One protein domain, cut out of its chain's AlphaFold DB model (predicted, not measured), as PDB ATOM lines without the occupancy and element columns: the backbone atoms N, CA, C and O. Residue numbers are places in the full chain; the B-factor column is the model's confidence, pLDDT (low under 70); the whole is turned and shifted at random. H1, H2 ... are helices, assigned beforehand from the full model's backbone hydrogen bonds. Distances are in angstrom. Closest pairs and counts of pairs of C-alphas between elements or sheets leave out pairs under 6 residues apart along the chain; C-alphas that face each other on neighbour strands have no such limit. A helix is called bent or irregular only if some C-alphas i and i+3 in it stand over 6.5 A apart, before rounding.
ATOM      1  N   PRO A 495     292.447  54.945 123.654       40.22
ATOM      2  CA  PRO A 495     293.178  54.069 122.733       40.22
ATOM      3  C   PRO A 495     292.358  52.878 122.205       40.22
ATOM      4  O   PRO A 495     292.631  52.372 121.119       40.22
ATOM      5  N   ASP A 496     291.321  52.443 122.928       47.00
ATOM      6  CA  ASP A 496     290.406  51.381 122.490       47.00
ATOM      7  C   ASP A 496     289.372  51.826 121.439       47.00
ATOM      8  O   ASP A 496     288.864  50.987 120.691       47.00
ATOM      9  N   GLN A 497     289.101  53.129 121.311       48.53
ATOM     10  CA  GLN A 497     288.308  53.673 120.202       48.53
ATOM     11  C   GLN A 497     289.131  53.696 118.906       48.53
ATOM     12  O   GLN A 497     288.655  53.233 117.870       48.53
ATOM     13  N   MET A 498     290.402  54.109 118.982       46.75
ATOM     14  CA  MET A 498     291.339  54.113 117.843       46.75
ATOM     15  C   MET A 498     291.579  52.709 117.258       46.75
ATOM     16  O   MET A 498     291.842  52.551 116.067       46.75
ATOM     17  N   ARG A 499     291.434  51.658 118.077       58.16
ATOM     18  CA  ARG A 499     291.585  50.248 117.680       58.16
ATOM     19  C   ARG A 499     290.466  49.700 116.776       58.16
ATOM     20  O   ARG A 499     290.486  48.510 116.502       58.16
ATOM     21  N   ASN A 500     289.478  50.473 116.317       78.75
ATOM     22  CA  ASN A 500     288.313  49.906 115.610       78.75
ATOM     23  C   ASN A 500     287.935  50.613 114.291       78.75
ATOM     24  O   ASN A 500     286.756  50.789 114.000       78.75
ATOM     25  N   ILE A 501     288.921  50.953 113.449       89.00
ATOM     26  CA  ILE A 501     288.667  51.473 112.083       89.00
ATOM     27  C   ILE A 501     287.908  50.458 111.211       89.00
ATOM     28  O   ILE A 501     287.046  50.850 110.427       89.00
ATOM     29  N   LEU A 502     288.216  49.160 111.336       92.06
ATOM     30  CA  LEU A 502     287.635  48.094 110.511       92.06
ATOM     31  C   LEU A 502     286.902  47.059 111.363       92.06
ATOM     32  O   LEU A 502     287.470  46.491 112.303       92.06
ATOM     33  N   ALA A 503     285.663  46.761 110.982       93.44
ATOM     34  CA  ALA A 503     284.833  45.762 111.634       93.44
ATOM     35  C   ALA A 503     285.351  44.328 111.394       93.44
ATOM     36  O   ALA A 503     286.092  44.029 110.455       93.44
ATOM     37  N   SER A 504     284.981  43.401 112.281       93.31
ATOM     38  CA  SER A 504     285.542  42.036 112.297       93.31
ATOM     39  C   SER A 504     285.158  41.168 111.088       93.31
ATOM     40  O   SER A 504     285.761  40.115 110.870       93.31
ATOM     41  N   ASP A 505     284.139  41.560 110.337       94.75
ATOM     42  CA  ASP A 505     283.709  41.011 109.051       94.75
ATOM     43  C   ASP A 505     284.428  41.686 107.871       94.75
ATOM     44  O   ASP A 505     284.890  40.984 106.971       94.75
ATOM     45  N   GLU A 506     284.648  43.001 107.920       95.56
ATOM     46  CA  GLU A 506     285.475  43.735 106.948       95.56
ATOM     47  C   GLU A 506     286.902  43.174 106.886       95.56
ATOM     48  O   GLU A 506     287.392  42.819 105.812       95.56
ATOM     49  N   LYS A 507     287.528  42.951 108.052       94.44
ATOM     50  CA  LYS A 507     288.830  42.269 108.146       94.44
ATOM     51  C   LYS A 507     288.798  40.864 107.536       94.44
ATOM     52  O   LYS A 507     289.743  40.465 106.861       94.44
ATOM     53  N   ARG A 508     287.713  40.108 107.747       94.12
ATOM     54  CA  ARG A 508     287.531  38.773 107.144       94.12
ATOM     55  C   ARG A 508     287.360  38.839 105.626       94.12
ATOM     56  O   ARG A 508     287.815  37.920 104.956       94.12
ATOM     57  N   SER A 509     286.757  39.900 105.093       96.69
ATOM     58  CA  SER A 509     286.633  40.140 103.651       96.69
ATOM     59  C   SER A 509     288.006  40.362 103.007       96.69
ATOM     60  O   SER A 509     288.370  39.645 102.076       96.69
ATOM     61  N   ILE A 510     288.826  41.250 103.583       95.69
ATOM     62  CA  ILE A 510     290.203  41.513 103.128       95.69
ATOM     63  C   ILE A 510     291.058  40.234 103.190       95.69
ATOM     64  O   ILE A 510     291.650  39.839 102.187       95.69
ATOM     65  N   LEU A 511     291.042  39.519 104.324       94.38
ATOM     66  CA  LEU A 511     291.738  38.230 104.488       94.38
ATOM     67  C   LEU A 511     291.186  37.109 103.584       94.38
ATOM     68  O   LEU A 511     291.846  36.085 103.413       94.38
ATOM     69  N   SER A 512     289.973  37.250 103.039       95.62
ATOM     70  CA  SER A 512     289.419  36.317 102.051       95.62
ATOM     71  C   SER A 512     289.960  36.624 100.658       95.62
ATOM     72  O   SER A 512     290.412  35.702  99.983       95.62
ATOM     73  N   LEU A 513     289.986  37.901 100.257       95.25
ATOM     74  CA  LEU A 513     290.563  38.351  98.983       95.25
ATOM     75  C   LEU A 513     292.051  37.993  98.880       95.25
ATOM     76  O   LEU A 513     292.467  37.406  97.886       95.25
ATOM     77  N   GLU A 514     292.816  38.220  99.952       94.12
ATOM     78  CA  GLU A 514     294.257  37.919 100.044       94.12
ATOM     79  C   GLU A 514     294.564  36.425  99.814       94.12
ATOM     80  O   GLU A 514     295.653  36.060  99.381       94.12
ATOM     81  N   ARG A 515     293.586  35.546 100.085       91.75
ATOM     82  CA  ARG A 515     293.691  34.082  99.947       91.75
ATOM     83  C   ARG A 515     293.049  33.513  98.682       91.75
ATOM     84  O   ARG A 515     293.260  32.335  98.397       91.75
ATOM     85  N   GLN A 516     292.195  34.276  98.002       95.38
ATOM     86  CA  GLN A 516     291.350  33.793  96.899       95.38
ATOM     87  C   GLN A 516     291.682  34.436  95.554       95.38
ATOM     88  O   GLN A 516     291.426  33.816  94.526       95.38
ATOM     89  N   ASP A 517     292.215  35.655  95.576       93.00
ATOM     90  CA  ASP A 517     292.465  36.477  94.398       93.00
ATOM     91  C   ASP A 517     293.923  36.958  94.404       93.00
ATOM     92  O   ASP A 517     294.785  36.315  93.804       93.00
ATOM     93  N   SER A 518     294.242  38.021  95.152       90.25
ATOM     94  CA  SER A 518     295.618  38.506  95.287       90.25
ATOM     95  C   SER A 518     295.831  39.427  96.497       90.25
ATOM     96  O   SER A 518     294.888  40.021  97.028       90.25
ATOM     97  N   THR A 519     297.097  39.604  96.893       87.00
ATOM     98  CA  THR A 519     297.537  40.655  97.831       87.00
ATOM     99  C   THR A 519     297.154  42.051  97.326       87.00
ATOM    100  O   THR A 519     296.731  42.884  98.125       87.00
ATOM    101  N   GLN A 520     297.231  42.260  96.003       87.81
ATOM    102  CA  GLN A 520     296.827  43.485  95.308       87.81
ATOM    103  C   GLN A 520     295.358  43.820  95.630       87.81
ATOM    104  O   GLN A 520     295.082  44.778  96.348       87.81
ATOM    105  N   SER A 521     294.423  42.955  95.227       91.94
ATOM    106  CA  SER A 521     292.978  43.144  95.433       91.94
ATOM    107  C   SER A 521     292.585  43.297  96.909       91.94
ATOM    108  O   SER A 521     291.624  43.993  97.241       91.94
ATOM    109  N   ALA A 522     293.313  42.640  97.814       93.88
ATOM    110  CA  ALA A 522     293.081  42.736  99.252       93.88
ATOM    111  C   ALA A 522     293.507  44.094  99.834       93.88
ATOM    112  O   ALA A 522     292.790  44.647 100.669       93.88
ATOM    113  N   MET A 523     294.632  44.652  99.384       93.44
ATOM    114  CA  MET A 523     295.071  45.990  99.783       93.44
ATOM    115  C   MET A 523     294.237  47.084  99.101       93.44
ATOM    116  O   MET A 523     293.821  48.018  99.781       93.44
ATOM    117  N   ASP A 524     293.892  46.938  97.818       91.75
ATOM    118  CA  ASP A 524     292.950  47.834  97.128       91.75
ATOM    119  C   ASP A 524     291.622  47.919  97.912       91.75
ATOM    120  O   ASP A 524     291.058  48.999  98.117       91.75
ATOM    121  N   LYS A 525     291.151  46.780  98.449       95.06
ATOM    122  CA  LYS A 525     289.964  46.741  99.311       95.06
ATOM    123  C   LYS A 525     290.193  47.348 100.700       95.06
ATOM    124  O   LYS A 525     289.278  47.990 101.212       95.06
ATOM    125  N   LEU A 526     291.373  47.176 101.298       94.88
ATOM    126  CA  LEU A 526     291.753  47.801 102.572       94.88
ATOM    127  C   LEU A 526     291.771  49.334 102.456       94.88
ATOM    128  O   LEU A 526     291.130  50.004 103.265       94.88
ATOM    129  N   LEU A 527     292.424  49.878 101.425       94.00
ATOM    130  CA  LEU A 527     292.461  51.315 101.146       94.00
ATOM    131  C   LEU A 527     291.052  51.866 100.888       94.00
ATOM    132  O   LEU A 527     290.663  52.840 101.526       94.00
ATOM    133  N   GLN A 528     290.242  51.194 100.059       94.69
ATOM    134  CA  GLN A 528     288.839  51.576  99.846       94.69
ATOM    135  C   GLN A 528     288.024  51.578 101.151       94.69
ATOM    136  O   GLN A 528     287.237  52.493 101.378       94.69
ATOM    137  N   MET A 529     288.186  50.565 102.010       95.38
ATOM    138  CA  MET A 529     287.447  50.478 103.274       95.38
ATOM    139  C   MET A 529     287.855  51.567 104.269       95.38
ATOM    140  O   MET A 529     286.981  52.080 104.961       95.38
ATOM    141  N   ILE A 530     289.140  51.939 104.334       93.69
ATOM    142  CA  ILE A 530     289.615  53.077 105.141       93.69
ATOM    143  C   ILE A 530     289.070  54.387 104.567       93.69
ATOM    144  O   ILE A 530     288.564  55.230 105.312       93.69
ATOM    145  N   ASP A 531     289.105  54.559 103.245       92.50
ATOM    146  CA  ASP A 531     288.616  55.780 102.610       92.50
ATOM    147  C   ASP A 531     287.118  56.011 102.875       92.50
ATOM    148  O   ASP A 531     286.714  57.135 103.162       92.50
ATOM    149  N   GLN A 532     286.332  54.935 102.943       94.62
ATOM    150  CA  GLN A 532     284.897  54.937 103.255       94.62
ATOM    151  C   GLN A 532     284.531  55.137 104.745       94.62
ATOM    152  O   GLN A 532     283.347  55.091 105.075       94.62
ATOM    153  N   LYS A 533     285.488  55.332 105.670       93.69
ATOM    154  CA  LYS A 533     285.183  55.674 107.078       93.69
ATOM    155  C   LYS A 533     285.216  57.179 107.325       93.69
ATOM    156  O   LYS A 533     286.262  57.795 107.144       93.69
ATOM    157  N   ASP A 534     284.168  57.732 107.923       91.44
ATOM    158  CA  ASP A 534     284.143  59.123 108.411       91.44
ATOM    159  C   ASP A 534     284.829  59.284 109.788       91.44
ATOM    160  O   ASP A 534     284.389  60.048 110.647       91.44
ATOM    161  N   TYR A 535     285.898  58.518 110.043       89.12
ATOM    162  CA  TYR A 535     286.638  58.551 111.306       89.12
ATOM    163  C   TYR A 535     287.862  59.469 111.207       89.12
ATOM    164  O   TYR A 535     288.767  59.229 110.410       89.12
ATOM    165  N   GLN A 536     287.896  60.504 112.044       89.94
ATOM    166  CA  GLN A 536     288.981  61.483 112.104       89.94
ATOM    167  C   GLN A 536     290.262  60.872 112.698       89.94
ATOM    168  O   GLN A 536     290.238  60.304 113.788       89.94
ATOM    169  N   GLY A 537     291.387  61.025 111.997       90.44
ATOM    170  CA  GLY A 537     292.679  60.424 112.343       90.44
ATOM    171  C   GLY A 537     292.883  59.024 111.751       90.44
ATOM    172  O   GLY A 537     293.843  58.337 112.117       90.44
ATOM    173  N   LYS A 538     292.008  58.571 110.839       92.56
ATOM    174  CA  LYS A 538     292.096  57.229 110.235       92.56
ATOM    175  C   LYS A 538     293.403  57.017 109.475       92.56
ATOM    176  O   LYS A 538     293.965  55.922 109.537       92.56
ATOM    177  N   TRP A 539     293.917  58.056 108.812       90.25
ATOM    178  CA  TRP A 539     295.167  57.959 108.061       90.25
ATOM    179  C   TRP A 539     296.389  58.008 108.977       90.25
ATOM    180  O   TRP A 539     297.350  57.292 108.715       90.25
ATOM    181  N   GLN A 540     296.327  58.722 110.107       89.50
ATOM    182  CA  GLN A 540     297.376  58.668 111.138       89.50
ATOM    183  C   GLN A 540     297.487  57.278 111.786       89.50
ATOM    184  O   GLN A 540     298.590  56.781 112.006       89.50
ATOM    185  N   ILE A 541     296.366  56.595 112.031       91.12
ATOM    186  CA  ILE A 541     296.372  55.218 112.559       91.12
ATOM    187  C   ILE A 541     296.823  54.207 111.489       91.12
ATOM    188  O   ILE A 541     297.504  53.234 111.817       91.12
ATOM    189  N   PHE A 542     296.504  54.435 110.209       91.25
ATOM    190  CA  PHE A 542     297.047  53.647 109.096       91.25
ATOM    191  C   PHE A 542     298.571  53.817 108.972       91.25
ATOM    192  O   PHE A 542     299.287  52.817 108.954       91.25
ATOM    193  N   LYS A 543     299.072  55.058 109.021       90.19
ATOM    194  CA  LYS A 543     300.499  55.408 109.146       90.19
ATOM    195  C   LYS A 543     301.162  54.690 110.323       90.19
ATOM    196  O   LYS A 543     302.148  53.983 110.135       90.19
ATOM    197  N   GLN A 544     300.594  54.782 111.525       90.25
ATOM    198  CA  GLN A 544     301.157  54.095 112.688       90.25
ATOM    199  C   GLN A 544     301.121  52.568 112.514       90.25
ATOM    200  O   GLN A 544     302.020  51.878 112.976       90.25
ATOM    201  N   SER A 545     300.128  52.026 111.803       90.00
ATOM    202  CA  SER A 545     300.053  50.595 111.474       90.00
ATOM    203  C   SER A 545     301.085  50.154 110.428       90.00
ATOM    204  O   SER A 545     301.458  48.981 110.439       90.00
ATOM    205  N   LEU A 546     301.553  51.056 109.558       88.75
ATOM    206  CA  LEU A 546     302.675  50.834 108.637       88.75
ATOM    207  C   LEU A 546     304.004  50.816 109.407       88.75
ATOM    208  O   LEU A 546     304.726  49.822 109.337       88.75
ATOM    209  N   ILE A 547     304.267  51.844 110.221       87.69
ATOM    210  CA  ILE A 547     305.465  51.950 111.077       87.69
ATOM    211  C   ILE A 547     305.553  50.745 112.034       87.69
ATOM    212  O   ILE A 547     306.566  50.052 112.076       87.69
ATOM    213  N   ASN A 548     304.454  50.395 112.716       88.12
ATOM    214  CA  ASN A 548     304.373  49.233 113.617       88.12
ATOM    215  C   ASN A 548     304.489  47.864 112.907       88.12
ATOM    216  O   ASN A 548     304.481  46.833 113.579       88.12
ATOM    217  N   ASN A 549     304.535  47.829 111.572       84.31
ATOM    218  CA  ASN A 549     304.831  46.639 110.769       84.31
ATOM    219  C   ASN A 549     306.134  46.798 109.962       84.31
ATOM    220  O   ASN A 549     306.325  46.097 108.972       84.31
ATOM    221  N   GLU A 550     307.032  47.695 110.390       84.50
ATOM    222  CA  GLU A 550     308.360  47.909 109.796       84.50
ATOM    223  C   GLU A 550     308.326  48.440 108.340       84.50
ATOM    224  O   GLU A 550     309.321  48.351 107.618       84.50
ATOM    225  N   TYR A 551     307.206  49.035 107.909       86.00
ATOM    226  CA  TYR A 551     307.099  49.809 106.662       86.00
ATOM    227  C   TYR A 551     307.361  51.308 106.924       86.00
ATOM    228  O   TYR A 551     306.659  52.175 106.410       86.00
ATOM    229  N   GLU A 552     308.347  51.616 107.769       84.62
ATOM    230  CA  GLU A 552     308.722  52.986 108.156       84.62
ATOM    231  C   GLU A 552     309.183  53.801 106.939       84.62
ATOM    232  O   GLU A 552     308.601  54.842 106.653       84.62
ATOM    233  N   TRP A 553     310.055  53.222 106.104       81.50
ATOM    234  CA  TRP A 553     310.474  53.782 104.810       81.50
ATOM    235  C   TRP A 553     309.314  54.267 103.930       81.50
ATOM    236  O   TRP A 553     309.447  55.221 103.164       81.50
ATOM    237  N   PHE A 554     308.176  53.577 104.007       80.56
ATOM    238  CA  PHE A 554     307.008  53.871 103.201       80.56
ATOM    239  C   PHE A 554     306.216  55.057 103.774       80.56
ATOM    240  O   PHE A 554     305.653  55.838 103.011       80.56
ATOM    241  N   ASN A 555     306.222  55.239 105.100       83.31
ATOM    242  CA  ASN A 555     305.781  56.486 105.720       83.31
ATOM    243  C   ASN A 555     306.695  57.652 105.320       83.31
ATOM    244  O   ASN A 555     306.204  58.692 104.885       83.31
ATOM    245  N   ASP A 556     308.010  57.466 105.427       81.12
ATOM    246  CA  ASP A 556     308.988  58.521 105.145       81.12
ATOM    247  C   ASP A 556     308.832  59.031 103.711       81.12
ATOM    248  O   ASP A 556     308.829  60.235 103.480       81.12
ATOM    249  N   SER A 557     308.578  58.119 102.771       75.31
ATOM    250  CA  SER A 557     308.346  58.404 101.349       75.31
ATOM    251  C   SER A 557     306.928  58.902 101.004       75.31
ATOM    252  O   SER A 557     306.622  59.104  99.828       75.31
ATOM    253  N   ILE A 558     306.037  59.053 101.992       75.56
ATOM    254  CA  ILE A 558     304.806  59.857 101.873       75.56
ATOM    255  C   ILE A 558     305.081  61.305 102.312       75.56
ATOM    256  O   ILE A 558     304.467  62.232 101.786       75.56
ATOM    257  N   GLU A 559     305.985  61.504 103.274       80.44
ATOM    258  CA  GLU A 559     306.348  62.821 103.820       80.44
ATOM    259  C   GLU A 559     307.414  63.545 102.987       80.44
ATOM    260  O   GLU A 559     307.394  64.771 102.883       80.44
ATOM    261  N   HIS A 560     308.330  62.784 102.390       73.62
ATOM    262  CA  HIS A 560     309.457  63.257 101.597       73.62
ATOM    263  C   HIS A 560     309.229  62.888 100.125       73.62
ATOM    264  O   HIS A 560     308.679  61.831  99.821       73.62
ATOM    265  N   ASP A 561     309.610  63.790  99.214       61.31
ATOM    266  CA  ASP A 561     309.191  63.738  97.809       61.31
ATOM    267  C   ASP A 561     309.621  62.446  97.081       61.31
ATOM    268  O   ASP A 561     310.681  61.873  97.331       61.31
ATOM    269  N   VAL A 562     308.797  62.018  96.123       60.81
ATOM    270  CA  VAL A 562     308.771  60.693  95.463       60.81
ATOM    271  C   VAL A 562     310.020  60.421  94.596       60.81
ATOM    272  O   VAL A 562     310.135  59.380  93.950       60.81
ATOM    273  N   SER A 563     310.970  61.355  94.550       60.25
ATOM    274  CA  SER A 563     312.145  61.330  93.676       60.25
ATOM    275  C   SER A 563     313.085  60.148  93.934       60.25
ATOM    276  O   SER A 563     313.609  59.596  92.966       60.25
ATOM    277  N   SER A 564     313.242  59.690  95.183       60.84
ATOM    278  CA  SER A 564     314.172  58.594  95.522       60.84
ATOM    279  C   SER A 564     313.725  57.200  95.054       60.84
ATOM    280  O   SER A 564     314.485  56.243  95.160       60.84
ATOM    281  N   TYR A 565     312.514  57.058  94.504       64.19
ATOM    282  CA  TYR A 565     311.994  55.773  94.022       64.19
ATOM    283  C   TYR A 565     312.439  55.369  92.610       64.19
ATOM    284  O   TYR A 565     312.212  54.216  92.227       64.19
ATOM    285  N   LYS A 566     313.014  56.282  91.809       65.12
ATOM    286  CA  LYS A 566     313.398  55.968  90.415       65.12
ATOM    287  C   LYS A 566     314.387  54.789  90.369       65.12
ATOM    288  O   LYS A 566     314.196  53.866  89.576       65.12
ATOM    289  N   ASP A 567     315.345  54.762  91.293       76.19
ATOM    290  CA  ASP A 567     316.420  53.766  91.334       76.19
ATOM    291  C   ASP A 567     315.932  52.393  91.830       76.19
ATOM    292  O   ASP A 567     316.307  51.355  91.280       76.19
ATOM    293  N   THR A 568     315.001  52.361  92.794       78.88
ATOM    294  CA  THR A 568     314.448  51.114  93.353       78.88
ATOM    295  C   THR A 568     313.851  50.208  92.268       78.88
ATOM    296  O   THR A 568     314.070  48.996  92.290       78.88
ATOM    297  N   HIS A 569     313.124  50.772  91.294       80.62
ATOM    298  CA  HIS A 569     312.551  49.998  90.183       80.62
ATOM    299  C   HIS A 569     313.591  49.579  89.131       80.62
ATOM    300  O   HIS A 569     313.432  48.514  88.530       80.62
ATOM    301  N   ALA A 570     314.663  50.354  88.930       84.00
ATOM    302  CA  ALA A 570     315.778  49.936  88.082       84.00
ATOM    303  C   ALA A 570     316.480  48.701  88.677       84.00
ATOM    304  O   ALA A 570     316.742  47.735  87.962       84.00
ATOM    305  N   TRP A 571     316.680  48.680  89.998       91.94
ATOM    306  CA  TRP A 571     317.261  47.548  90.726       91.94
ATOM    307  C   TRP A 571     316.339  46.318  90.793       91.94
ATOM    308  O   TRP A 571     316.818  45.196  90.623       91.94
ATOM    309  N   GLU A 572     315.019  46.500  90.969       90.56
ATOM    310  CA  GLU A 572     314.026  45.416  90.817       90.56
ATOM    311  C   GLU A 572     314.134  44.760  89.429       90.56
ATOM    312  O   GLU A 572     314.215  43.534  89.315       90.56
ATOM    313  N   TYR A 573     314.155  45.578  88.370       88.38
ATOM    314  CA  TYR A 573     314.253  45.095  86.996       88.38
ATOM    315  C   TYR A 573     315.591  44.394  86.735       88.38
ATOM    316  O   TYR A 573     315.602  43.286  86.195       88.38
ATOM    317  N   LEU A 574     316.704  44.981  87.184       90.75
ATOM    318  CA  LEU A 574     318.039  44.417  87.017       90.75
ATOM    319  C   LEU A 574     318.171  43.059  87.722       90.75
ATOM    320  O   LEU A 574     318.610  42.102  87.090       90.75
ATOM    321  N   LEU A 575     317.691  42.901  88.962       94.12
ATOM    322  CA  LEU A 575     317.652  41.571  89.585       94.12
ATOM    323  C   LEU A 575     316.754  40.585  88.824       94.12
ATOM    324  O   LEU A 575     317.116  39.413  88.740       94.12
ATOM    325  N   SER A 576     315.639  41.021  88.223       93.31
ATOM    326  CA  SER A 576     314.770  40.125  87.441       93.31
ATOM    327  C   SER A 576     315.463  39.542  86.197       93.31
ATOM    328  O   SER A 576     315.267  38.369  85.877       93.31
ATOM    329  N   LEU A 577     316.360  40.299  85.549       92.06
ATOM    330  CA  LEU A 577     317.170  39.817  84.418       92.06
ATOM    331  C   LEU A 577     318.153  38.705  84.826       92.06
ATOM    332  O   LEU A 577     318.483  37.830  84.022       92.06
ATOM    333  N   PHE A 578     318.607  38.721  86.082       96.75
ATOM    334  CA  PHE A 578     319.573  37.768  86.631       96.75
ATOM    335  C   PHE A 578     318.952  36.741  87.593       96.75
ATOM    336  O   PHE A 578     319.672  35.849  88.049       96.75
ATOM    337  N   GLU A 579     317.635  36.789  87.844       96.88
ATOM    338  CA  GLU A 579     316.895  35.968  88.821       96.88
ATOM    339  C   GLU A 579     317.267  34.486  88.729       96.88
ATOM    340  O   GLU A 579     317.584  33.851  89.736       96.88
ATOM    341  N   LYS A 580     317.309  33.948  87.504       96.31
ATOM    342  CA  LYS A 580     317.699  32.560  87.250       96.31
ATOM    343  C   LYS A 580     319.137  32.266  87.697       96.31
ATOM    344  O   LYS A 580     319.354  31.277  88.387       96.31
ATOM    345  N   LYS A 581     320.111  33.106  87.328       97.12
ATOM    346  CA  LYS A 581     321.533  32.902  87.670       97.12
ATOM    347  C   LYS A 581     321.771  33.038  89.172       97.12
ATOM    348  O   LYS A 581     322.500  32.231  89.733       97.12
ATOM    349  N   LEU A 582     321.123  34.016  89.809       97.38
ATOM    350  CA  LEU A 582     321.103  34.196  91.263       97.38
ATOM    351  C   LEU A 582     320.566  32.923  91.943       97.38
ATOM    352  O   LEU A 582     321.239  32.328  92.778       97.38
ATOM    353  N   THR A 583     319.403  32.448  91.494       97.69
ATOM    354  CA  THR A 583     318.708  31.248  91.995       97.69
ATOM    355  C   THR A 583     319.463  29.936  91.757       97.69
ATOM    356  O   THR A 583     319.265  28.978  92.502       97.69
ATOM    357  N   GLU A 584     320.295  29.851  90.717       97.75
ATOM    358  CA  GLU A 584     321.103  28.667  90.386       97.75
ATOM    359  C   GLU A 584     322.478  28.642  91.072       97.75
ATOM    360  O   GLU A 584     323.139  27.604  91.030       97.75
ATOM    361  N   ARG A 585     322.934  29.756  91.666       97.94
ATOM    362  CA  ARG A 585     324.324  29.902  92.141       97.94
ATOM    363  C   ARG A 585     324.488  30.391  93.578       97.94
ATOM    364  O   ARG A 585     325.534  30.109  94.147       97.94
ATOM    365  N   ILE A 586     323.524  31.109  94.155       98.12
ATOM    366  CA  ILE A 586     323.601  31.590  95.544       98.12
ATOM    367  C   ILE A 586     323.007  30.548  96.488       98.12
ATOM    368  O   ILE A 586     321.848  30.166  96.338       98.12
ATOM    369  N   ASN A 587     323.764  30.157  97.514       98.12
ATOM    370  CA  ASN A 587     323.189  29.525  98.694       98.12
ATOM    371  C   ASN A 587     322.563  30.623  99.577       98.12
ATOM    372  O   ASN A 587     323.291  31.427 100.169       98.12
ATOM    373  N   PRO A 588     321.227  30.684  99.716       98.12
ATOM    374  CA  PRO A 588     320.581  31.781 100.421       98.12
ATOM    375  C   PRO A 588     320.894  31.763 101.917       98.12
ATOM    376  O   PRO A 588     320.762  32.803 102.548       98.12
ATOM    377  N   LEU A 589     321.306  30.620 102.488       98.06
ATOM    378  CA  LEU A 589     321.604  30.476 103.916       98.06
ATOM    379  C   LEU A 589     322.937  31.104 104.336       98.06
ATOM    380  O   LEU A 589     323.074  31.451 105.506       98.06
ATOM    381  N   GLU A 590     323.897  31.246 103.419       98.25
ATOM    382  CA  GLU A 590     325.193  31.882 103.700       98.25
ATOM    383  C   GLU A 590     325.008  33.389 103.892       98.25
ATOM    384  O   GLU A 590     325.325  33.933 104.946       98.25
ATOM    385  N   ILE A 591     324.361  34.040 102.922       98.19
ATOM    386  CA  ILE A 591     324.097  35.484 102.966       98.19
ATOM    387  C   ILE A 591     322.973  35.879 103.938       98.19
ATOM    388  O   ILE A 591     322.864  37.053 104.296       98.19
ATOM    389  N   LEU A 592     322.129  34.935 104.385       97.75
ATOM    390  CA  LEU A 592     320.916  35.234 105.159       97.75
ATOM    391  C   LEU A 592     321.198  36.051 106.421       97.75
ATOM    392  O   LEU A 592     320.441  36.972 106.741       97.75
ATOM    393  N   GLN A 593     322.280  35.718 107.130       97.62
ATOM    394  CA  GLN A 593     322.681  36.426 108.341       97.62
ATOM    395  C   GLN A 593     323.026  37.883 108.016       97.62
ATOM    396  O   GLN A 593     322.390  38.780 108.565       97.62
ATOM    397  N   SER A 594     323.915  38.127 107.051       97.56
ATOM    398  CA  SER A 594     324.326  39.477 106.642       97.56
ATOM    399  C   SER A 594     323.153  40.333 106.136       97.56
ATOM    400  O   SER A 594     323.023  41.491 106.529       97.56
ATOM    401  N   VAL A 595     322.244  39.767 105.327       96.50
ATOM    402  CA  VAL A 595     321.047  40.483 104.825       96.50
ATOM    403  C   VAL A 595     320.081  40.840 105.972       96.50
ATOM    404  O   VAL A 595     319.408  41.873 105.919       96.50
ATOM    405  N   THR A 596     320.047  40.032 107.039       95.88
ATOM    406  CA  THR A 596     319.260  40.315 108.254       95.88
ATOM    407  C   THR A 596     319.954  41.346 109.155       95.88
ATOM    408  O   THR A 596     319.302  42.261 109.645       95.88
ATOM    409  N   GLU A 597     321.273  41.251 109.350       95.38
ATOM    410  CA  GLU A 597     322.068  42.160 110.198       95.38
ATOM    411  C   GLU A 597     322.157  43.586 109.634       95.38
ATOM    412  O   GLU A 597     322.180  44.551 110.396       95.38
ATOM    413  N   LYS A 598     322.135  43.744 108.304       94.12
ATOM    414  CA  LYS A 598     322.006  45.051 107.629       94.12
ATOM    415  C   LYS A 598     320.559  45.574 107.588       94.12
ATOM    416  O   LYS A 598     320.302  46.644 107.023       94.12
ATOM    417  N   SER A 599     319.599  44.832 108.146       92.56
ATOM    418  CA  SER A 599     318.155  45.104 108.085       92.56
ATOM    419  C   SER A 599     317.644  45.353 106.659       92.56
ATOM    420  O   SER A 599     316.858  46.270 106.432       92.56
ATOM    421  N   ILE A 600     318.128  44.580 105.678       93.31
ATOM    422  CA  ILE A 600     317.590  44.589 104.305       93.31
ATOM    423  C   ILE A 600     316.304  43.747 104.259       93.31
ATOM    424  O   ILE A 600     315.328  44.126 103.617       93.31
ATOM    425  N   ILE A 601     316.266  42.648 105.019       94.25
ATOM    426  CA  ILE A 601     315.047  41.890 105.344       94.25
ATOM    427  C   ILE A 601     314.839  41.866 106.865       94.25
ATOM    428  O   ILE A 601     315.795  42.045 107.619       94.25
ATOM    429  N   SER A 602     313.612  41.620 107.340       91.75
ATOM    430  CA  SER A 602     313.388  41.439 108.784       91.75
ATOM    431  C   SER A 602     313.822  40.057 109.273       91.75
ATOM    432  O   SER A 602     313.888  39.092 108.508       91.75
ATOM    433  N   ALA A 603     313.981  39.924 110.591       93.81
ATOM    434  CA  ALA A 603     314.159  38.630 111.250       93.81
ATOM    435  C   ALA A 603     313.003  37.639 110.980       93.81
ATOM    436  O   ALA A 603     313.213  36.426 111.016       93.81
ATOM    437  N   LYS A 604     311.790  38.129 110.674       93.19
ATOM    438  CA  LYS A 604     310.652  37.284 110.285       93.19
ATOM    439  C   LYS A 604     310.814  36.752 108.862       93.19
ATOM    440  O   LYS A 604     310.704  35.548 108.657       93.19
ATOM    441  N   ASP A 605     311.101  37.625 107.899       94.94
ATOM    442  CA  ASP A 605     311.283  37.229 106.495       94.94
ATOM    443  C   ASP A 605     312.496  36.295 106.353       94.94
ATOM    444  O   ASP A 605     312.446  35.298 105.637       94.94
ATOM    445  N   SER A 606     313.551  36.556 107.132       96.69
ATOM    446  CA  SER A 606     314.718  35.688 107.310       96.69
ATOM    447  C   SER A 606     314.336  34.287 107.817       96.69
ATOM    448  O   SER A 606     314.700  33.273 107.215       96.69
ATOM    449  N   LEU A 607     313.511  34.202 108.870       97.19
ATOM    450  CA  LEU A 607     312.987  32.932 109.385       97.19
ATOM    451  C   LEU A 607     312.083  32.206 108.369       97.19
ATOM    452  O   LEU A 607     312.107  30.972 108.302       97.19
ATOM    453  N   ASP A 608     311.305  32.936 107.572       96.81
ATOM    454  CA  ASP A 608     310.468  32.363 106.515       96.81
ATOM    455  C   ASP A 608     311.333  31.813 105.361       96.81
ATOM    456  O   ASP A 608     311.131  30.663 104.960       96.81
ATOM    457  N   VAL A 609     312.372  32.532 104.907       97.81
ATOM    458  CA  VAL A 609     313.378  32.035 103.938       97.81
ATOM    459  C   VAL A 609     314.077  30.772 104.461       97.81
ATOM    460  O   VAL A 609     314.173  29.776 103.739       97.81
ATOM    461  N   TYR A 610     314.492  30.752 105.732       98.25
ATOM    462  CA  TYR A 610     315.117  29.585 106.370       98.25
ATOM    463  C   TYR A 610     314.196  28.351 106.388       98.25
ATOM    464  O   TYR A 610     314.611  27.234 106.053       98.25
ATOM    465  N   GLN A 611     312.923  28.537 106.754       97.81
ATOM    466  CA  GLN A 611     311.917  27.471 106.729       97.81
ATOM    467  C   GLN A 611     311.639  26.977 105.306       97.81
ATOM    468  O   GLN A 611     311.482  25.770 105.092       97.81
ATOM    469  N   LEU A 612     311.584  27.890 104.338       97.69
ATOM    470  CA  LEU A 612     311.313  27.581 102.938       97.69
ATOM    471  C   LEU A 612     312.483  26.791 102.325       97.69
ATOM    472  O   LEU A 612     312.242  25.766 101.683       97.69
ATOM    473  N   CYS A 613     313.728  27.152 102.659       97.94
ATOM    474  CA  CYS A 613     314.938  26.416 102.280       97.94
ATOM    475  C   CYS A 613     314.899  24.975 102.802       97.94
ATOM    476  O   CYS A 613     315.030  24.021 102.034       97.94
ATOM    477  N   ARG A 614     314.612  24.795 104.100       97.44
ATOM    478  CA  ARG A 614     314.479  23.468 104.730       97.44
ATOM    479  C   ARG A 614     313.357  22.600 104.151       97.44
ATOM    480  O   ARG A 614     313.378  21.387 104.357       97.44
ATOM    481  N   LYS A 615     312.355  23.196 103.497       98.00
ATOM    482  CA  LYS A 615     311.146  22.499 103.032       98.00
ATOM    483  C   LYS A 615     311.127  22.228 101.526       98.00
ATOM    484  O   LYS A 615     310.549  21.220 101.121       98.00
ATOM    485  N   TYR A 616     311.724  23.103 100.718       97.56
ATOM    486  CA  TYR A 616     311.665  23.039  99.253       97.56
ATOM    487  C   TYR A 616     313.025  23.211  98.549       97.56
ATOM    488  O   TYR A 616     313.073  23.091  97.328       97.56
ATOM    489  N   GLY A 617     314.117  23.439  99.290       97.75
ATOM    490  CA  GLY A 617     315.473  23.589  98.750       97.75
ATOM    491  C   GLY A 617     315.920  25.041  98.540       97.75
ATOM    492  O   GLY A 617     315.130  25.983  98.631       97.75
ATOM    493  N   GLU A 618     317.213  25.198  98.262       98.25
ATOM    494  CA  GLU A 618     317.924  26.484  98.170       98.25
ATOM    495  C   GLU A 618     317.358  27.399  97.077       98.25
ATOM    496  O   GLU A 618     317.051  28.555  97.358       98.25
ATOM    497  N   ASN A 619     317.104  26.892  95.866       97.88
ATOM    498  CA  ASN A 619     316.538  27.684  94.765       97.88
ATOM    499  C   ASN A 619     315.212  28.364  95.158       97.88
ATOM    500  O   ASN A 619     314.996  29.542  94.886       97.88
ATOM    501  N   ALA A 620     314.324  27.637  95.845       97.81
ATOM    502  CA  ALA A 620     313.031  28.168  96.270       97.81
ATOM    503  C   ALA A 620     313.186  29.261  97.343       97.81
ATOM    504  O   ALA A 620     312.461  30.255  97.333       97.81
ATOM    505  N   ALA A 621     314.155  29.100  98.249       98.25
ATOM    506  CA  ALA A 621     314.494  30.101  99.254       98.25
ATOM    507  C   ALA A 621     315.205  31.327  98.664       98.25
ATOM    508  O   ALA A 621     314.952  32.434  99.124       98.25
ATOM    509  N   THR A 622     316.015  31.157  97.618       98.12
ATOM    510  CA  THR A 622     316.662  32.268  96.905       98.12
ATOM    511  C   THR A 622     315.628  33.112  96.169       98.12
ATOM    512  O   THR A 622     315.612  34.325  96.346       98.12
ATOM    513  N   LEU A 623     314.679  32.491  95.459       96.94
ATOM    514  CA  LEU A 623     313.533  33.202  94.875       96.94
ATOM    515  C   LEU A 623     312.724  33.959  95.940       96.94
ATOM    516  O   LEU A 623     312.356  35.114  95.739       96.94
ATOM    517  N   GLN A 624     312.480  33.338  97.100       97.25
ATOM    518  CA  GLN A 624     311.769  33.994  98.197       97.25
ATOM    519  C   GLN A 624     312.559  35.173  98.794       97.25
ATOM    520  O   GLN A 624     311.955  36.192  99.124       97.25
ATOM    521  N   LEU A 625     313.884  35.046  98.911       97.25
ATOM    522  CA  LEU A 625     314.792  36.093  99.382       97.25
ATOM    523  C   LEU A 625     314.811  37.281  98.413       97.25
ATOM    524  O   LEU A 625     314.557  38.404  98.843       97.25
ATOM    525  N   LEU A 626     315.014  37.034  97.114       96.44
ATOM    526  CA  LEU A 626     314.953  38.054  96.058       96.44
ATOM    527  C   LEU A 626     313.597  38.782  96.064       96.44
ATOM    528  O   LEU A 626     313.551  40.005  95.977       96.44
ATOM    529  N   ALA A 627     312.497  38.055  96.285       94.00
ATOM    530  CA  ALA A 627     311.155  38.620  96.430       94.00
ATOM    531  C   ALA A 627     310.901  39.364  97.764       94.00
ATOM    532  O   ALA A 627     309.788  39.866  97.969       94.00
ATOM    533  N   TYR A 628     311.873  39.438  98.679       94.44
ATOM    534  CA  TYR A 628     311.814  40.253  99.899       94.44
ATOM    535  C   TYR A 628     312.694  41.512  99.843       94.44
ATOM    536  O   TYR A 628     312.287  42.515 100.429       94.44
ATOM    537  N   LEU A 629     313.833  41.501  99.134       93.69
ATOM    538  CA  LEU A 629     314.799  42.619  99.132       93.69
ATOM    539  C   LEU A 629     314.173  44.005  98.825       93.69
ATOM    540  O   LEU A 629     314.428  44.933  99.592       93.69
ATOM    541  N   PRO A 630     313.298  44.179  97.806       89.62
ATOM    542  CA  PRO A 630     312.784  45.508  97.441       89.62
ATOM    543  C   PRO A 630     311.719  46.077  98.396       89.62
ATOM    544  O   PRO A 630     311.254  47.198  98.207       89.62
ATOM    545  N   LYS A 631     311.264  45.312  99.400       84.50
ATOM    546  CA  LYS A 631     310.056  45.641 100.187       84.50
ATOM    547  C   LYS A 631     310.299  46.495 101.436       84.50
ATOM    548  O   LYS A 631     309.336  46.775 102.149       84.50
ATOM    549  N   ARG A 632     311.555  46.812 101.780       72.31
ATOM    550  CA  ARG A 632     311.909  47.255 103.149       72.31
ATOM    551  C   ARG A 632     312.846  48.449 103.294       72.31
ATOM    552  O   ARG A 632     312.842  49.062 104.356       72.31
ATOM    553  N   LYS A 633     313.621  48.792 102.268       75.38
ATOM    554  CA  LYS A 633     314.445  50.008 102.214       75.38
ATOM    555  C   LYS A 633     314.517  50.437 100.748       75.38
ATOM    556  O   LYS A 633     315.063  49.660  99.980       75.38
ATOM    557  N   PRO A 634     313.989  51.595 100.319       66.75
ATOM    558  CA  PRO A 634     313.987  51.958  98.901       66.75
ATOM    559  C   PRO A 634     315.373  52.361  98.372       66.75
ATOM    560  O   PRO A 634     315.682  52.031  97.229       66.75
ATOM    561  N   ASN A 635     316.210  53.003  99.202       71.75
ATOM    562  CA  ASN A 635     317.347  53.800  98.718       71.75
ATOM    563  C   ASN A 635     318.725  53.100  98.777       71.75
ATOM    564  O   ASN A 635     319.558  53.374  97.926       71.75
ATOM    565  N   ASP A 636     318.977  52.183  99.723       85.94
ATOM    566  CA  ASP A 636     320.319  51.579  99.925       85.94
ATOM    567  C   ASP A 636     320.342  50.039  99.873       85.94
ATOM    568  O   ASP A 636     321.385  49.410 100.076       85.94
ATOM    569  N   TRP A 637     319.196  49.392  99.635       92.75
ATOM    570  CA  TRP A 637     319.089  47.931  99.733       92.75
ATOM    571  C   TRP A 637     319.960  47.193  98.715       92.75
ATOM    572  O   TRP A 637     320.504  46.136  99.028       92.75
ATOM    573  N   TYR A 638     320.080  47.741  97.505       95.38
ATOM    574  CA  TYR A 638     320.744  47.088  96.384       95.38
ATOM    575  C   TYR A 638     322.278  47.203  96.453       95.38
ATOM    576  O   TYR A 638     322.921  46.154  96.369       95.38
ATOM    577  N   PRO A 639     322.888  48.383  96.711       95.69
ATOM    578  CA  PRO A 639     324.333  48.476  96.940       95.69
ATOM    579  C   PRO A 639     324.818  47.598  98.103       95.69
ATOM    580  O   PRO A 639     325.782  46.848  97.948       95.69
ATOM    581  N   GLU A 640     324.128  47.605  99.252       95.88
ATOM    582  CA  GLU A 640     324.522  46.743 100.377       95.88
ATOM    583  C   GLU A 640     324.204  45.256 100.116       95.88
ATOM    584  O   GLU A 640     324.943  44.403 100.598       95.88
ATOM    585  N   PHE A 641     323.198  44.904  99.302       97.06
ATOM    586  CA  PHE A 641     323.011  43.517  98.844       97.06
ATOM    587  C   PHE A 641     324.158  43.055  97.931       97.06
ATOM    588  O   PHE A 641     324.708  41.976  98.154       97.06
ATOM    589  N   MET A 642     324.582  43.875  96.964       97.75
ATOM    590  CA  MET A 642     325.737  43.570  96.104       97.75
ATOM    591  C   MET A 642     327.032  43.447  96.907       97.75
ATOM    592  O   MET A 642     327.819  42.527  96.689       97.75
ATOM    593  N   LYS A 643     327.215  44.298  97.914       97.19
ATOM    594  CA  LYS A 643     328.326  44.184  98.857       97.19
ATOM    595  C   LYS A 643     328.266  42.909  99.698       97.19
ATOM    596  O   LYS A 643     329.292  42.260  99.840       97.19
ATOM    597  N   ILE A 644     327.096  42.494 100.188       97.50
ATOM    598  CA  ILE A 644     326.939  41.212 100.901       97.50
ATOM    599  C   ILE A 644     327.293  40.029  99.993       97.50
ATOM    600  O   ILE A 644     327.950  39.095 100.452       97.50
ATOM    601  N   LEU A 645     326.885  40.055  98.718       98.06
ATOM    602  CA  LEU A 645     327.288  39.037  97.744       98.06
ATOM    603  C   LEU A 645     328.818  39.004  97.599       98.06
ATOM    604  O   LEU A 645     329.415  37.937  97.731       98.06
ATOM    605  N   TYR A 646     329.457  40.161  97.413       97.81
ATOM    606  CA  TYR A 646     330.917  40.282  97.345       97.81
ATOM    607  C   TYR A 646     331.609  39.751  98.618       97.81
ATOM    608  O   TYR A 646     332.473  38.881  98.532       97.81
ATOM    609  N   GLU A 647     331.183  40.203  99.803       97.06
ATOM    610  CA  GLU A 647     331.718  39.808 101.119       97.06
ATOM    611  C   GLU A 647     331.569  38.297 101.400       97.06
ATOM    612  O   GLU A 647     332.381  37.729 102.129       97.06
ATOM    613  N   ASN A 648     330.585  37.625 100.789       97.62
ATOM    614  CA  ASN A 648     330.374  36.174 100.887       97.62
ATOM    615  C   ASN A 648     330.999  35.373  99.721       97.62
ATOM    616  O   ASN A 648     330.682  34.200  99.540       97.62
ATOM    617  N   GLY A 649     331.892  35.971  98.924       97.62
ATOM    618  CA  GLY A 649     332.627  35.273  97.856       97.62
ATOM    619  C   GLY A 649     331.869  35.121  96.531       97.62
ATOM    620  O   GLY A 649     332.347  34.451  95.617       97.62
ATOM    621  N   TYR A 650     330.720  35.782  96.375       98.12
ATOM    622  CA  TYR A 650     329.965  35.855  95.121       98.12
ATOM    623  C   TYR A 650     330.426  37.027  94.230       98.12
ATOM    624  O   TYR A 650     329.650  37.544  93.427       98.12
ATOM    625  N   GLU A 651     331.696  37.438  94.335       97.88
ATOM    626  CA  GLU A 651     332.315  38.553  93.594       97.88
ATOM    627  C   GLU A 651     332.043  38.504  92.078       97.88
ATOM    628  O   GLU A 651     331.712  39.516  91.459       97.88
ATOM    629  N   TYR A 652     332.082  37.302  91.497       97.81
ATOM    630  CA  TYR A 652     331.844  37.052  90.077       97.81
ATOM    631  C   TYR A 652     330.377  37.253  89.665       97.81
ATOM    632  O   TYR A 652     330.112  37.558  88.507       97.81
ATOM    633  N   LEU A 653     329.417  37.099  90.590       97.75
ATOM    634  CA  LEU A 653     328.018  37.456  90.343       97.75
ATOM    635  C   LEU A 653     327.830  38.963  90.366       97.75
ATOM    636  O   LEU A 653     327.139  39.479  89.497       97.75
ATOM    637  N   VAL A 654     328.461  39.661  91.311       97.94
ATOM    638  CA  VAL A 654     328.394  41.127  91.381       97.94
ATOM    639  C   VAL A 654     328.935  41.725  90.082       97.94
ATOM    640  O   VAL A 654     328.225  42.482  89.431       97.94
ATOM    641  N   GLN A 655     330.107  41.275  89.620       97.75
ATOM    642  CA  GLN A 655     330.676  41.696  88.334       97.75
ATOM    643  C   GLN A 655     329.818  41.306  87.112       97.75
ATOM    644  O   GLN A 655     329.819  42.021  86.113       97.75
ATOM    645  N   GLU A 656     329.102  40.174  87.152       96.75
ATOM    646  CA  GLU A 656     328.240  39.734  86.042       96.75
ATOM    647  C   GLU A 656     326.890  40.481  85.997       96.75
ATOM    648  O   GLU A 656     326.307  40.592  84.917       96.75
ATOM    649  N   ILE A 657     326.398  40.984  87.136       95.81
ATOM    650  CA  ILE A 657     325.114  41.699  87.267       95.81
ATOM    651  C   ILE A 657     325.292  43.210  87.095       95.81
ATOM    652  O   ILE A 657     324.547  43.827  86.336       95.81
ATOM    653  N   ASP A 658     326.256  43.792  87.810       97.00
ATOM    654  CA  ASP A 658     326.495  45.234  87.886       97.00
ATOM    655  C   ASP A 658     328.011  45.511  87.999       97.00
ATOM    656  O   ASP A 658     328.578  45.553  89.101       97.00
ATOM    657  N   PRO A 659     328.699  45.670  86.849       96.12
ATOM    658  CA  PRO A 659     330.124  45.990  86.808       96.12
ATOM    659  C   PRO A 659     330.474  47.300  87.521       96.12
ATOM    660  O   PRO A 659     331.556  47.403  88.094       96.12
ATOM    661  N   ASP A 660     329.566  48.276  87.524       95.00
ATOM    662  CA  ASP A 660     329.822  49.607  88.071       95.00
ATOM    663  C   ASP A 660     329.778  49.553  89.611       95.00
ATOM    664  O   ASP A 660     330.656  50.093  90.287       95.00
ATOM    665  N   GLN A 661     328.834  48.804  90.197       94.69
ATOM    666  CA  GLN A 661     328.849  48.479  91.631       94.69
ATOM    667  C   GLN A 661     330.044  47.597  92.014       94.69
ATOM    668  O   GLN A 661     330.617  47.800  93.083       94.69
ATOM    669  N   TYR A 662     330.474  46.666  91.158       97.00
ATOM    670  CA  TYR A 662     331.702  45.896  91.391       97.00
ATOM    671  C   TYR A 662     332.954  46.796  91.438       97.00
ATOM    672  O   TYR A 662     333.774  46.660  92.353       97.00
ATOM    673  N   GLU A 663     333.099  47.747  90.511       95.69
ATOM    674  CA  GLU A 663     334.194  48.730  90.522       95.69
ATOM    675  C   GLU A 663     334.115  49.665  91.744       95.69
ATOM    676  O   GLU A 663     335.141  49.926  92.375       95.69
ATOM    677  N   ASN A 664     332.917  50.083  92.169       95.19
ATOM    678  CA  ASN A 664     332.726  50.853  93.404       95.19
ATOM    679  C   ASN A 664     333.126  50.055  94.662       95.19
ATOM    680  O   ASN A 664     333.878  50.556  95.505       95.19
ATOM    681  N   ILE A 665     332.660  48.807  94.794       96.19
ATOM    682  CA  ILE A 665     332.943  47.934  95.947       96.19
ATOM    683  C   ILE A 665     334.440  47.612  96.032       96.19
ATOM    684  O   ILE A 665     335.012  47.679  97.118       96.19
ATOM    685  N   THR A 666     335.099  47.318  94.909       96.06
ATOM    686  CA  THR A 666     336.547  47.048  94.887       96.06
ATOM    687  C   THR A 666     337.375  48.307  95.166       96.06
ATOM    688  O   THR A 666     338.286  48.262  95.998       96.06
ATOM    689  N   THR A 667     337.030  49.449  94.560       94.50
ATOM    690  CA  THR A 667     337.757  50.722  94.739       94.50
ATOM    691  C   THR A 667     337.665  51.248  96.172       94.50
ATOM    692  O   THR A 667     338.671  51.690  96.730       94.50
ATOM    693  N   HIS A 668     336.489  51.179  96.801       87.06
ATOM    694  CA  HIS A 668     336.293  51.672  98.169       87.06
ATOM    695  C   HIS A 668     336.562  50.612  99.250       87.06
ATOM    696  O   HIS A 668     336.984  50.962 100.352       87.06
ATOM    697  N   GLY A 669     336.376  49.324  98.949       74.62
ATOM    698  CA  GLY A 669     336.616  48.212  99.876       74.62
ATOM    699  C   GLY A 669     338.092  47.853 100.075       74.62
ATOM    700  O   GLY A 669     338.437  47.257 101.093       74.62
ATOM    701  N   SER A 670     338.986  48.247  99.159       52.09
ATOM    702  CA  SER A 670     340.422  47.941  99.266       52.09
ATOM    703  C   SER A 670     341.157  48.702 100.385       52.09
ATOM    704  O   SER A 670     342.335  48.423 100.625       52.09
ATOM    705  N   ALA A 707     291.260  67.713 110.336       56.66
ATOM    706  CA  ALA A 707     290.674  67.389 109.035       56.66
ATOM    707  C   ALA A 707     291.624  67.671 107.849       56.66
ATOM    708  O   ALA A 707     291.725  66.836 106.952       56.66
ATOM    709  N   ASP A 708     292.364  68.787 107.870       62.62
ATOM    710  CA  ASP A 708     293.308  69.160 106.803       62.62
ATOM    711  C   ASP A 708     294.461  68.150 106.713       62.62
ATOM    712  O   ASP A 708     294.921  67.787 105.627       62.62
ATOM    713  N   ILE A 709     294.903  67.647 107.871       67.50
ATOM    714  CA  ILE A 709     295.942  66.620 107.975       67.50
ATOM    715  C   ILE A 709     295.446  65.314 107.340       67.50
ATOM    716  O   ILE A 709     296.092  64.801 106.427       67.50
ATOM    717  N   ASP A 710     294.293  64.791 107.764       74.62
ATOM    718  CA  ASP A 710     293.744  63.541 107.211       74.62
ATOM    719  C   ASP A 710     293.435  63.659 105.699       74.62
ATOM    720  O   ASP A 710     293.621  62.687 104.965       74.62
ATOM    721  N   TYR A 711     293.035  64.838 105.202       76.50
ATOM    722  CA  TYR A 711     292.848  65.095 103.766       76.50
ATOM    723  C   TYR A 711     294.168  65.051 102.979       76.50
ATOM    724  O   TYR A 711     294.249  64.384 101.943       76.50
ATOM    725  N   ASN A 712     295.219  65.714 103.467       73.88
ATOM    726  CA  ASN A 712     296.525  65.707 102.806       73.88
ATOM    727  C   ASN A 712     297.133  64.295 102.781       73.88
ATOM    728  O   ASN A 712     297.602  63.844 101.735       73.88
ATOM    729  N   TRP A 713     297.036  63.555 103.890       77.44
ATOM    730  CA  TRP A 713     297.491  62.164 103.965       77.44
ATOM    731  C   TRP A 713     296.703  61.236 103.032       77.44
ATOM    732  O   TRP A 713     297.323  60.461 102.303       77.44
ATOM    733  N   ARG A 714     295.367  61.365 102.961       79.81
ATOM    734  CA  ARG A 714     294.531  60.675 101.955       79.81
ATOM    735  C   ARG A 714     295.076  60.887 100.544       79.81
ATOM    736  O   ARG A 714     295.216  59.931  99.782       79.81
ATOM    737  N   LYS A 715     295.350  62.146 100.193       77.06
ATOM    738  CA  LYS A 715     295.756  62.542  98.844       77.06
ATOM    739  C   LYS A 715     297.106  61.937  98.461       77.06
ATOM    740  O   LYS A 715     297.192  61.276  97.431       77.06
ATOM    741  N   LEU A 716     298.125  62.087  99.307       71.88
ATOM    742  CA  LEU A 716     299.464  61.530  99.068       71.88
ATOM    743  C   LEU A 716     299.427  59.996  98.921       71.88
ATOM    744  O   LEU A 716     299.992  59.439  97.975       71.88
ATOM    745  N   ILE A 717     298.699  59.316  99.817       74.31
ATOM    746  CA  ILE A 717     298.531  57.856  99.817       74.31
ATOM    747  C   ILE A 717     297.872  57.364  98.520       74.31
ATOM    748  O   ILE A 717     298.360  56.409  97.913       74.31
ATOM    749  N   MET A 718     296.789  58.013  98.079       73.44
ATOM    750  CA  MET A 718     295.989  57.549  96.939       73.44
ATOM    751  C   MET A 718     296.515  58.014  95.571       73.44
ATOM    752  O   MET A 718     296.393  57.264  94.605       73.44
ATOM    753  N   GLU A 719     297.101  59.213  95.459       67.94
ATOM    754  CA  GLU A 719     297.582  59.762  94.177       67.94
ATOM    755  C   GLU A 719     299.027  59.362  93.850       67.94
ATOM    756  O   GLU A 719     299.327  59.060  92.694       67.94
ATOM    757  N   LEU A 720     299.924  59.361  94.844       58.84
ATOM    758  CA  LEU A 720     301.359  59.136  94.624       58.84
ATOM    759  C   LEU A 720     301.754  57.693  94.931       58.84
ATOM    760  O   LEU A 720     302.385  57.017  94.117       58.84
ATOM    761  N   CYS A 721     301.359  57.207  96.108       67.94
ATOM    762  CA  CYS A 721     301.977  56.021  96.692       67.94
ATOM    763  C   CYS A 721     301.212  54.712  96.443       67.94
ATOM    764  O   CYS A 721     301.788  53.636  96.616       67.94
ATOM    765  N   HIS A 722     299.949  54.785  96.004       76.25
ATOM    766  CA  HIS A 722     299.029  53.647  95.866       76.25
ATOM    767  C   HIS A 722     299.698  52.410  95.258       76.25
ATOM    768  O   HIS A 722     299.792  51.385  95.925       76.25
ATOM    769  N   ARG A 723     300.244  52.512  94.033       73.00
ATOM    770  CA  ARG A 723     300.901  51.393  93.318       73.00
ATOM    771  C   ARG A 723     301.996  50.692  94.134       73.00
ATOM    772  O   ARG A 723     302.165  49.487  93.971       73.00
ATOM    773  N   GLN A 724     302.718  51.415  94.989       74.94
ATOM    774  CA  GLN A 724     303.799  50.851  95.795       74.94
ATOM    775  C   GLN A 724     303.277  50.201  97.083       74.94
ATOM    776  O   GLN A 724     303.754  49.117  97.434       74.94
ATOM    777  N   ILE A 725     302.236  50.765  97.716       78.81
ATOM    778  CA  ILE A 725     301.507  50.114  98.825       78.81
ATOM    779  C   ILE A 725     301.053  48.724  98.386       78.81
ATOM    780  O   ILE A 725     301.354  47.736  99.052       78.81
ATOM    781  N   VAL A 726     300.364  48.637  97.241       79.88
ATOM    782  CA  VAL A 726     299.749  47.377  96.802       79.88
ATOM    783  C   VAL A 726     300.755  46.302  96.375       79.88
ATOM    784  O   VAL A 726     300.439  45.113  96.440       79.88
ATOM    785  N   LYS A 727     301.974  46.699  95.986       77.44
ATOM    786  CA  LYS A 727     303.098  45.790  95.707       77.44
ATOM    787  C   LYS A 727     303.785  45.274  96.976       77.44
ATOM    788  O   LYS A 727     304.133  44.094  97.052       77.44
ATOM    789  N   THR A 728     304.067  46.165  97.927       76.81
ATOM    790  CA  THR A 728     305.033  45.898  99.012       76.81
ATOM    791  C   THR A 728     304.381  45.530 100.341       76.81
ATOM    792  O   THR A 728     304.922  44.693 101.067       76.81
ATOM    793  N   VAL A 729     303.213  46.100 100.651       83.25
ATOM    794  CA  VAL A 729     302.591  46.024 101.975       83.25
ATOM    795  C   VAL A 729     301.537  44.915 102.023       83.25
ATOM    796  O   VAL A 729     300.544  44.932 101.300       83.25
ATOM    797  N   ILE A 730     301.728  43.944 102.918       86.56
ATOM    798  CA  ILE A 730     300.848  42.771 103.046       86.56
ATOM    799  C   ILE A 730     299.635  43.111 103.942       86.56
ATOM    800  O   ILE A 730     299.839  43.366 105.135       86.56
ATOM    801  N   PRO A 731     298.372  43.070 103.458       86.44
ATOM    802  CA  PRO A 731     297.190  43.460 104.238       86.44
ATOM    803  C   PRO A 731     297.050  42.752 105.584       86.44
ATOM    804  O   PRO A 731     296.788  43.410 106.592       86.44
ATOM    805  N   SER A 732     297.276  41.435 105.642       88.56
ATOM    806  CA  SER A 732     297.214  40.677 106.902       88.56
ATOM    807  C   SER A 732     298.172  41.184 107.984       88.56
ATOM    808  O   SER A 732     297.859  41.019 109.163       88.56
ATOM    809  N   SER A 733     299.284  41.839 107.621       86.38
ATOM    810  CA  SER A 733     300.185  42.480 108.590       86.38
ATOM    811  C   SER A 733     299.594  43.773 109.167       86.38
ATOM    812  O   SER A 733     299.622  43.972 110.376       86.38
ATOM    813  N   LEU A 734     298.942  44.617 108.359       87.69
ATOM    814  CA  LEU A 734     298.298  45.835 108.870       87.69
ATOM    815  C   LEU A 734     297.070  45.532 109.745       87.69
ATOM    816  O   LEU A 734     296.815  46.225 110.731       87.69
ATOM    817  N   LEU A 735     296.311  44.481 109.420       87.69
ATOM    818  CA  LEU A 735     295.040  44.165 110.086       87.69
ATOM    819  C   LEU A 735     295.148  43.778 111.574       87.69
ATOM    820  O   LEU A 735     294.135  43.869 112.283       87.69
ATOM    821  N   THR A 736     296.332  43.372 112.047       83.81
ATOM    822  CA  THR A 736     296.618  43.103 113.471       83.81
ATOM    823  C   THR A 736     296.731  44.391 114.289       83.81
ATOM    824  O   THR A 736     296.254  44.431 115.419       83.81
ATOM    825  N   ASN A 737     297.298  45.452 113.708       80.50
ATOM    826  CA  ASN A 737     297.427  46.767 114.339       80.50
ATOM    827  C   ASN A 737     296.145  47.598 114.183       80.50
ATOM    828  O   ASN A 737     295.730  48.279 115.119       80.50
ATOM    829  N   LEU A 738     295.418  47.425 113.073       80.19
ATOM    830  CA  LEU A 738     294.090  48.008 112.849       80.19
ATOM    831  C   LEU A 738     292.970  47.351 113.693       80.19
ATOM    832  O   LEU A 738     291.798  47.415 113.316       80.19
TER     833      LEU A 738
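This is residues 495 to 670 and 707 to 738 of the 927 residues of an uncharacterized protein of Mytilus galloprovincialis (UniProt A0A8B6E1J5). Two lobes of short helices stand side by side, joined by the chain where H5 gives way to H6, the longest helix. One lobe holds H2 to H5 with H13 and H14, which come back to it after the cut, and the other holds H7 to H12 with the later part of H6; no helix of one lobe touches a helix of the other, and H1 touches no helix. The 208 printed residues have fourteen named helices, H1 to H14 in chain order, and no named strand, which makes the class all helix. The whole is compact, with a radius of gyration of the C-alphas of 19.0 A, and spans 56 by 39 by 28 A.

Find C-alpha 562 at (308.771, 60.693, 95.463); from there H6, residues 562 to 585, runs 34.7 A to C-alpha 585 at (324.324, 29.902, 92.141). It has a kink of 62 degrees near residue 578 and is irregular, with C-alphas 577 and 580 7.8 A apart. Read on to H7, residues 588 to 597, H8, residues 603 to 616 and 19.8 A long, H9, residues 618 to 626, H10, residues 637 to 647, H11, residues 651 to 657, and H12, residues 659 to 669. H7 is irregular too, but only just: C-alphas 590 and 593 are 7.0 A apart. Before H6 you find H1, residues 495 to 498, H2, residues 506 to 516, H3, residues 519 to 531 and 18.2 A long, H4, residues 538 to 547, and H5, residues 552 to 559. After the cut look for H13, residues 707 to 728, 27.7 A long, with a kink of 72 degrees near residue 722; it is irregular, with C-alphas 720 and 723 7.9 A apart. H14, residues 731 to 737, ends at (297.427, 46.767, 114.339).

Start at H6, which touches H9 with residues 575 to 584 alone, Thr 583 and Asn 619 having the closest C-alphas at 5.0 A. H6 touches H11 with residues 574 to 582 alone, closest at Phe 578 and Ile 657, 6.8 A. H8 and H9 form a helical hairpin at a shallow tilt of 28 degrees, with C-alphas 613 and 621 closest at 4.8 A. H7 touches H10 at a steep tilt of 57 degrees, closest at Ser 594 and Ile 644, 6.5 A. H11 and H12 are a hairpin, with C-alphas 655 and 662 closest at 5.3 A. H5 and H6 meet only through their link. H2 and H3 are a helical hairpin at a shallow tilt of 18 degrees, with the C-alphas of Ile 510 and Ala 522 the closest at 5.0 A. H3 touches H13 at a shallow tilt of 5 degrees, opposite ways, closest at Gln 520 and Val 726, 5.1 A. H13 touches H4 with residues 710 to 714 alone, closest at Trp 539 and Asp 710, 5.8 A. H14 is about perpendicular to H4 at 78 degrees; they touch at Ser 545 and Asn 737, whose C-alphas are the closest at 5.5 A. H1 is close to H4 but not clearly touching it, at 7.4 A between C-alphas 498 and 541. Every O i to N i+4 pair is within hydrogen-bond range in H3, H4, H5, H8, H9, H10, H11 and H12; the figures are 6 of 7 in H2, 12 of 20 in H6, 4 of 6 in H7, 14 of 18 in H13 and 1 of 3 in H14, where 2 of 4 O i to N i+3 pairs are within range.

The two C-alphas farthest apart are those of Asp 534 and Ser 670, 58.1 A. Residues 671 to 706 are not printed, and C-alphas 670 and 707 are 54.3 A apart across that cut. Of the links printed whole, none is long. The mean pLDDT of the printed part is 87.9; look for values under 70 at residues 495 to 499, 561 to 566, 634, 670, 707 to 709 and 719 to 721.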